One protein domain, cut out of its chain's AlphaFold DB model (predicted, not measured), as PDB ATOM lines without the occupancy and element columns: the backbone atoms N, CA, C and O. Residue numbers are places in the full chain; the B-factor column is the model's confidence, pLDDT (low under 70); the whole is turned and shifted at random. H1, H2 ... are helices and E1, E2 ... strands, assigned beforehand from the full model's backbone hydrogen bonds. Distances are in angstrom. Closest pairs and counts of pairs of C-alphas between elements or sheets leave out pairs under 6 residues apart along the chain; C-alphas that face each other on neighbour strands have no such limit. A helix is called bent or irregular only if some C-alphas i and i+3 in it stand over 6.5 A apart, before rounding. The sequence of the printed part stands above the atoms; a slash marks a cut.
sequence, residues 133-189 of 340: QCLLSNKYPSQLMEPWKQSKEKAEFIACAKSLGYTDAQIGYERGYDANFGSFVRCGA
ATOM      1  N   GLN A 133     192.814 117.910 206.997       49.72
ATOM      2  CA  GLN A 133     191.389 117.916 207.392       49.72
ATOM      3  C   GLN A 133     190.407 117.054 206.575       49.72
ATOM      4  O   GLN A 133     189.205 117.166 206.783       49.72
ATOM      5  N   CYS A 134     190.858 116.125 205.733       62.16
ATOM      6  CA  CYS A 134     190.017 115.007 205.276       62.16
ATOM      7  C   CYS A 134     190.878 113.753 205.106       62.16
ATOM      8  O   CYS A 134     191.574 113.610 204.099       62.16
ATOM      9  N   LEU A 135     190.826 112.848 206.092       72.50
ATOM     10  CA  LEU A 135     191.790 111.751 206.254       72.50
ATOM     11  C   LEU A 135     191.950 110.867 205.004       72.50
ATOM     12  O   LEU A 135     193.053 110.404 204.726       72.50
ATOM     13  N   LEU A 136     190.867 110.643 204.252       84.19
ATOM     14  CA  LEU A 136     190.836 109.664 203.158       84.19
ATOM     15  C   LEU A 136     190.637 110.257 201.757       84.19
ATOM     16  O   LEU A 136     190.858 109.550 200.777       84.19
ATOM     17  N   SER A 137     190.212 111.518 201.631       84.06
ATOM     18  CA  SER A 137     189.842 112.107 200.331       84.06
ATOM     19  C   SER A 137     190.907 113.024 199.729       84.06
ATOM     20  O   SER A 137     190.819 113.335 198.543       84.06
ATOM     21  N   ASN A 138     191.887 113.469 200.530       83.12
ATOM     22  CA  ASN A 138     192.875 114.483 200.139       83.12
ATOM     23  C   ASN A 138     192.227 115.780 199.600       83.12
ATOM     24  O   ASN A 138     192.703 116.394 198.645       83.12
ATOM     25  N   LYS A 139     191.095 116.166 200.192       82.38
ATOM     26  CA  LYS A 139     190.319 117.362 199.852       82.38
ATOM     27  C   LYS A 139     190.135 118.241 201.083       82.38
ATOM     28  O   LYS A 139     190.213 117.765 202.208       82.38
ATOM     29  N   TYR A 140     189.849 119.517 200.873       81.31
ATOM     30  CA  TYR A 140     189.277 120.364 201.918       81.31
ATOM     31  C   TYR A 140     187.775 120.092 202.067       81.31
ATOM     32  O   TYR A 140     187.145 119.672 201.091       81.31
ATOM     33  N   PRO A 141     187.164 120.391 203.230       79.06
ATOM     34  CA  PRO A 141     185.716 120.281 203.399       79.06
ATOM     35  C   PRO A 141     184.917 120.996 202.298       79.06
ATOM     36  O   PRO A 141     183.976 120.429 201.755       79.06
ATOM     37  N   SER A 142     185.340 122.189 201.869       82.88
ATOM     38  CA  SER A 142     184.718 122.941 200.765       82.88
ATOM     39  C   SER A 142     184.748 122.247 199.395       82.88
ATOM     40  O   SER A 142     184.069 122.689 198.472       82.88
ATOM     41  N   GLN A 143     185.536 121.182 199.238       83.69
ATOM     42  CA  GLN A 143     185.692 120.426 197.993       83.69
ATOM     43  C   GLN A 143     184.984 119.060 198.033       83.69
ATOM     44  O   GLN A 143     185.020 118.322 197.042       83.69
ATOM     45  N   LEU A 144     184.388 118.690 199.170       78.25
ATOM     46  CA  LEU A 144     183.645 117.440 199.322       78.25
ATOM     47  C   LEU A 144     182.285 117.525 198.621       78.25
ATOM     48  O   LEU A 144     181.643 118.571 198.629       78.25
ATOM     49  N   MET A 145     181.812 116.401 198.069       77.38
ATOM     50  CA  MET A 145     180.458 116.325 197.501       77.38
ATOM     51  C   MET A 145     179.365 116.597 198.544       77.38
ATOM     52  O   MET A 145     178.371 117.251 198.250       77.38
ATOM     53  N   GLU A 146     179.540 116.060 199.753       76.88
ATOM     54  CA  GLU A 146     178.627 116.239 200.884       76.88
ATOM     55  C   GLU A 146     179.456 116.410 202.173       76.88
ATOM     56  O   GLU A 146     179.667 115.432 202.889       76.88
ATOM     57  N   PRO A 147     179.957 117.620 202.495       73.44
ATOM     58  CA  PRO A 147     180.904 117.830 203.601       73.44
ATOM     59  C   PRO A 147     180.373 117.449 204.984       73.44
ATOM     60  O   PRO A 147     181.146 117.229 205.912       73.44
ATOM     61  N   TRP A 148     179.053 117.351 205.118       70.31
ATOM     62  CA  TRP A 148     178.366 117.082 206.379       70.31
ATOM     63  C   TRP A 148     177.848 115.647 206.492       70.31
ATOM     64  O   TRP A 148     177.190 115.311 207.476       70.31
ATOM     65  N   LYS A 149     178.085 114.802 205.479       66.88
ATOM     66  CA  LYS A 149     177.578 113.428 205.430       66.88
ATOM     67  C   LYS A 149     178.700 112.452 205.114       66.88
ATOM     68  O   LYS A 149     179.425 112.592 204.138       66.88
ATOM     69  N   GLN A 150     178.738 111.357 205.862       66.44
ATOM     70  CA  GLN A 150     179.693 110.269 205.632       66.44
ATOM     71  C   GLN A 150     179.303 109.363 204.445       66.44
ATOM     72  O   GLN A 150     180.059 108.473 204.060       66.44
ATOM     73  N   SER A 151     178.139 109.594 203.818       72.69
ATOM     74  CA  SER A 151     177.582 108.739 202.754       72.69
ATOM     75  C   SER A 151     178.509 108.586 201.538       72.69
ATOM     76  O   SER A 151     178.448 107.588 200.817       72.69
ATOM     77  N   LYS A 152     179.379 109.580 201.313       80.38
ATOM     78  CA  LYS A 152     180.294 109.649 200.171       80.38
ATOM     79  C   LYS A 152     181.734 109.284 200.504       80.38
ATOM     80  O   LYS A 152     182.534 109.198 199.579       80.38
ATOM     81  N   GLU A 153     182.068 109.004 201.762       81.25
ATOM     82  CA  GLU A 153     183.454 108.778 202.194       81.25
ATOM     83  C   GLU A 153     184.165 107.694 201.369       81.25
ATOM     84  O   GLU A 153     185.261 107.919 200.859       81.25
ATOM     85  N   LYS A 154     183.510 106.546 201.145       88.56
ATOM     86  CA  LYS A 154     184.050 105.468 200.301       88.56
ATOM     87  C   LYS A 154     184.326 105.934 198.870       88.56
ATOM     88  O   LYS A 154     185.359 105.596 198.302       88.56
ATOM     89  N   ALA A 155     183.404 106.689 198.276       90.44
ATOM     90  CA  ALA A 155     183.559 107.190 196.912       90.44
ATOM     91  C   ALA A 155     184.705 108.210 196.818       90.44
ATOM     92  O   ALA A 155     185.485 108.165 195.869       90.44
ATOM     93  N   GLU A 156     184.836 109.076 197.822       89.56
ATOM     94  CA  GLU A 156     185.907 110.069 197.918       89.56
ATOM     95  C   GLU A 156     187.281 109.412 198.113       89.56
ATOM     96  O   GLU A 156     188.242 109.784 197.440       89.56
ATOM     97  N   PHE A 157     187.367 108.375 198.952       92.19
ATOM     98  CA  PHE A 157     188.575 107.562 199.096       92.19
ATOM     99  C   PHE A 157     188.965 106.876 197.783       92.19
ATOM    100  O   PHE A 157     190.116 106.961 197.357       92.19
ATOM    101  N   ILE A 158     188.009 106.233 197.104       94.06
ATOM    102  CA  ILE A 158     188.263 105.571 195.816       94.06
ATOM    103  C   ILE A 158     188.748 106.590 194.779       94.06
ATOM    104  O   ILE A 158     189.696 106.312 194.048       94.06
ATOM    105  N   ALA A 159     188.137 107.775 194.718       93.88
ATOM    106  CA  ALA A 159     188.562 108.837 193.811       93.88
ATOM    107  C   ALA A 159     189.992 109.317 194.113       93.88
ATOM    108  O   ALA A 159     190.788 109.479 193.187       93.88
ATOM    109  N   CYS A 160     190.338 109.484 195.394       92.81
ATOM    110  CA  CYS A 160     191.696 109.820 195.820       92.81
ATOM    111  C   CYS A 160     192.698 108.716 195.453       92.81
ATOM    112  O   CYS A 160     193.759 108.992 194.904       92.81
ATOM    113  N   ALA A 161     192.376 107.446 195.694       94.50
ATOM    114  CA  ALA A 161     193.264 106.349 195.321       94.50
ATOM    115  C   ALA A 161     193.453 106.263 193.792       94.50
ATOM    116  O   ALA A 161     194.570 106.074 193.310       94.50
ATOM    117  N   LYS A 162     192.399 106.498 193.002       95.56
ATOM    118  CA  LYS A 162     192.507 106.569 191.537       95.56
ATOM    119  C   LYS A 162     193.410 107.700 191.061       95.56
ATOM    120  O   LYS A 162     194.199 107.490 190.144       95.56
ATOM    121  N   SER A 163     193.330 108.883 191.676       93.88
ATOM    122  CA  SER A 163     194.202 110.008 191.305       93.88
ATOM    123  C   SER A 163     195.677 109.744 191.629       93.88
ATOM    124  O   SER A 163     196.554 110.301 190.972       93.88
ATOM    125  N   LEU A 164     195.954 108.836 192.570       92.50
ATOM    126  CA  LEU A 164     197.291 108.328 192.887       92.50
ATOM    127  C   LEU A 164     197.748 107.167 191.980       92.50
ATOM    128  O   LEU A 164     198.844 106.643 192.172       92.50
ATOM    129  N   GLY A 165     196.942 106.767 190.991       96.06
ATOM    130  CA  GLY A 165     197.301 105.767 189.981       96.06
ATOM    131  C   GLY A 165     196.844 104.334 190.271       96.06
ATOM    132  O   GLY A 165     197.189 103.431 189.509       96.06
ATOM    133  N   TYR A 166     196.062 104.098 191.329       97.00
ATOM    134  CA  TYR A 166     195.494 102.775 191.595       97.00
ATOM    135  C   TYR A 166     194.280 102.494 190.698       97.00
ATOM    136  O   TYR A 166     193.399 103.335 190.518       97.00
ATOM    137  N   THR A 167     194.206 101.282 190.151       97.50
ATOM    138  CA  THR A 167     193.021 100.795 189.426       97.50
ATOM    139  C   THR A 167     191.921 100.345 190.392       97.50
ATOM    140  O   THR A 167     192.193 100.064 191.555       97.50
ATOM    141  N   ASP A 168     190.681 100.201 189.912       95.94
ATOM    142  CA  ASP A 168     189.554  99.731 190.739       95.94
ATOM    143  C   ASP A 168     189.841  98.402 191.456       95.94
ATOM    144  O   ASP A 168     189.536  98.253 192.635       95.94
ATOM    145  N   ALA A 169     190.496  97.455 190.776       96.44
ATOM    146  CA  ALA A 169     190.849  96.155 191.354       96.44
ATOM    147  C   ALA A 169     191.940  96.237 192.441       96.44
ATOM    148  O   ALA A 169     192.123  95.288 193.204       96.44
ATOM    149  N   GLN A 170     192.677  97.351 192.503       97.75
ATOM    150  CA  GLN A 170     193.756  97.578 193.463       97.75
ATOM    151  C   GLN A 170     193.305  98.344 194.712       97.75
ATOM    152  O   GLN A 170     194.127  98.556 195.606       97.75
ATOM    153  N   ILE A 171     192.038  98.755 194.790       97.94
ATOM    154  CA  ILE A 171     191.515  99.581 195.879       97.94
ATOM    155  C   ILE A 171     190.599  98.740 196.774       97.94
ATOM    156  O   ILE A 171     189.633  98.144 196.303       97.94
ATOM    157  N   GLY A 172     190.884  98.715 198.075       97.06
ATOM    158  CA  GLY A 172     190.052  98.072 199.093       97.06
ATOM    159  C   GLY A 172     189.410  99.094 200.029       97.06
ATOM    160  O   GLY A 172     190.053 100.049 200.446       97.06
ATOM    161  N   TYR A 173     188.145  98.912 200.394       95.06
ATOM    162  CA  TYR A 173     187.509  99.726 201.432       95.06
ATOM    163  C   TYR A 173     186.550  98.846 202.225       95.06
ATOM    164  O   TYR A 173     185.533  98.409 201.679       95.06
ATOM    165  N   GLU A 174     186.874  98.622 203.493       95.56
ATOM    166  CA  GLU A 174     186.174  97.703 204.394       95.56
ATOM    167  C   GLU A 174     185.861  98.365 205.743       95.56
ATOM    168  O   GLU A 174     186.335  99.461 206.054       95.56
ATOM    169  N   ARG A 175     185.040  97.703 206.563       89.25
ATOM    170  CA  ARG A 175     184.720  98.143 207.928       89.25
ATOM    171  C   ARG A 175     184.843  96.991 208.915       89.25
ATOM    172  O   ARG A 175     184.543  95.849 208.580       89.25
ATOM    173  N   GLY A 176     185.221  97.317 210.146       92.31
ATOM    174  CA  GLY A 176     185.313  96.361 211.244       92.31
ATOM    175  C   GLY A 176     186.596  95.528 211.245       92.31
ATOM    176  O   GLY A 176     187.370  95.495 210.291       92.31
ATOM    177  N   TYR A 177     186.821  94.842 212.365       94.19
ATOM    178  CA  TYR A 177     188.070  94.123 212.625       94.19
ATOM    179  C   TYR A 177     188.265  92.853 211.797       94.19
ATOM    180  O   TYR A 177     189.374  92.328 211.761       94.19
ATOM    181  N   ASP A 178     187.221  92.351 211.139       95.81
ATOM    182  CA  ASP A 178     187.274  91.163 210.277       95.81
ATOM    183  C   ASP A 178     187.535  91.502 208.803       95.81
ATOM    184  O   ASP A 178     187.544  90.611 207.954       95.81
ATOM    185  N   ALA A 179     187.806  92.778 208.507       95.69
ATOM    186  CA  ALA A 179     188.217  93.233 207.191       95.69
ATOM    187  C   ALA A 179     189.416  92.432 206.664       95.69
ATOM    188  O   ALA A 179     190.385  92.174 207.389       95.69
ATOM    189  N   ASN A 180     189.338  92.079 205.381       94.75
ATOM    190  CA  ASN A 180     190.398  91.458 204.598       94.75
ATOM    191  C   ASN A 180     190.330  92.014 203.172       94.75
ATOM    192  O   ASN A 180     189.253  92.369 202.693       94.75
ATOM    193  N   PHE A 181     191.464  92.058 202.477       96.38
ATOM    194  CA  PHE A 181     191.519  92.515 201.093       96.38
ATOM    195  C   PHE A 181     191.823  91.368 200.132       96.38
ATOM    196  O   PHE A 181     192.514  90.410 200.469       96.38
ATOM    197  N   GLY A 182     191.310  91.471 198.904       92.69
ATOM    198  CA  GLY A 182     191.673  90.545 197.835       92.69
ATOM    199  C   GLY A 182     193.147  90.681 197.443       92.69
ATOM    200  O   GLY A 182     193.744  91.747 197.581       92.69
ATOM    201  N   SER A 183     193.722  89.626 196.864       93.56
ATOM    202  CA  SER A 183     195.148  89.553 196.496       93.56
ATOM    203  C   SER A 183     195.618  90.603 195.479       93.56
ATOM    204  O   SER A 183     196.822  90.818 195.332       93.56
ATOM    205  N   PHE A 184     194.696  91.263 194.773       94.81
ATOM    206  CA  PHE A 184     194.987  92.348 193.831       94.81
ATOM    207  C   PHE A 184     195.009  93.736 194.478       94.81
ATOM    208  O   PHE A 184     195.550  94.661 193.873       94.81
ATOM    209  N   VAL A 185     194.481  93.887 195.697       97.56
ATOM    210  CA  VAL A 185     194.453  95.168 196.410       97.56
ATOM    211  C   VAL A 185     195.875  95.601 196.767       97.56
ATOM    212  O   VAL A 185     196.719  94.793 197.154       97.56
ATOM    213  N   ARG A 186     196.157  96.891 196.593       96.06
ATOM    214  CA  ARG A 186     197.455  97.531 196.866       96.06
ATOM    215  C   ARG A 186     197.324  98.787 197.725       96.06
ATOM    216  O   ARG A 186     198.286  99.167 198.378       96.06
ATOM    217  N   CYS A 187     196.141  99.396 197.759       96.00
ATOM    218  CA  CYS A 187     195.798 100.507 198.638       96.00
ATOM    219  C   CYS A 187     194.428 100.228 199.246       96.00
ATOM    220  O   CYS A 187     193.485  99.925 198.515       96.00
ATOM    221  N   GLY A 188     194.293 100.319 200.566       95.31
ATOM    222  CA  GLY A 188     192.993 100.122 201.182       95.31
ATOM    223  C   GLY A 188     192.791 100.888 202.475       95.31
ATOM    224  O   GLY A 188     193.752 101.259 203.145       95.31
ATOM    225  N   ALA A 189     191.523 101.119 202.801       95.56
ATOM    226  CA  ALA A 189     191.081 101.743 204.039       95.56
ATOM    227  C   ALA A 189     190.173 100.780 204.813       95.56
ATOM    228  O   ALA A 189     189.318 100.112 204.227       95.56
TER     229      ALA A 189
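Overview. This is residues 133 to 189 of the 340 residues of an uncharacterized protein of uncultured prokaryote (UniProt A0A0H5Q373). Little regular structure is here: one irregular helix, H1, lies between a two-strand sheet and a long looping stretch, residues 133 to 149. The 57 printed residues hold H1, E1 and E2 in chain order, a mixed class with 22 residues in named elements; E1 and E2 are parallel. The whole is only just compact, close to loose, with a radius of gyration of the C-alphas of 11.8 A and spans of 35 by 26 by 15 A.

Arrangement. Look first at E1, residues 171 to 175, and E2, residues 187 to 189, parallel at 19 degrees; N 172 and O 187 are 2.9 A apart, within hydrogen-bond range. H1, residues 150 to 163, comes closest to E1 at the C-alphas of Lys 154 and Tyr 173, 6.8 A, and to E2 at those of Ala 161 and Cys 187, 7.2 A. In H1, 8 of 10 O i to N i+4 pairs are within hydrogen-bond range.

Along the chain. Find C-alpha 150 at (179.693, 110.269, 205.632); H1 runs 20.4 A from there, irregular, with C-alphas 151 and 154 7.7 A apart. E1 spans 13.9 A and E2 7.3 A, ending at C-alpha 189, (191.081, 101.743, 204.039).

Size, cuts and confidence. The printed part has no cut; the link from E1 to E2 is long, 11 residues. The C-alphas farthest apart, of Ser 142 and Ser 183, are 35.2 A apart. Residues 133 to 134 and 149 to 150 have pLDDT under 70.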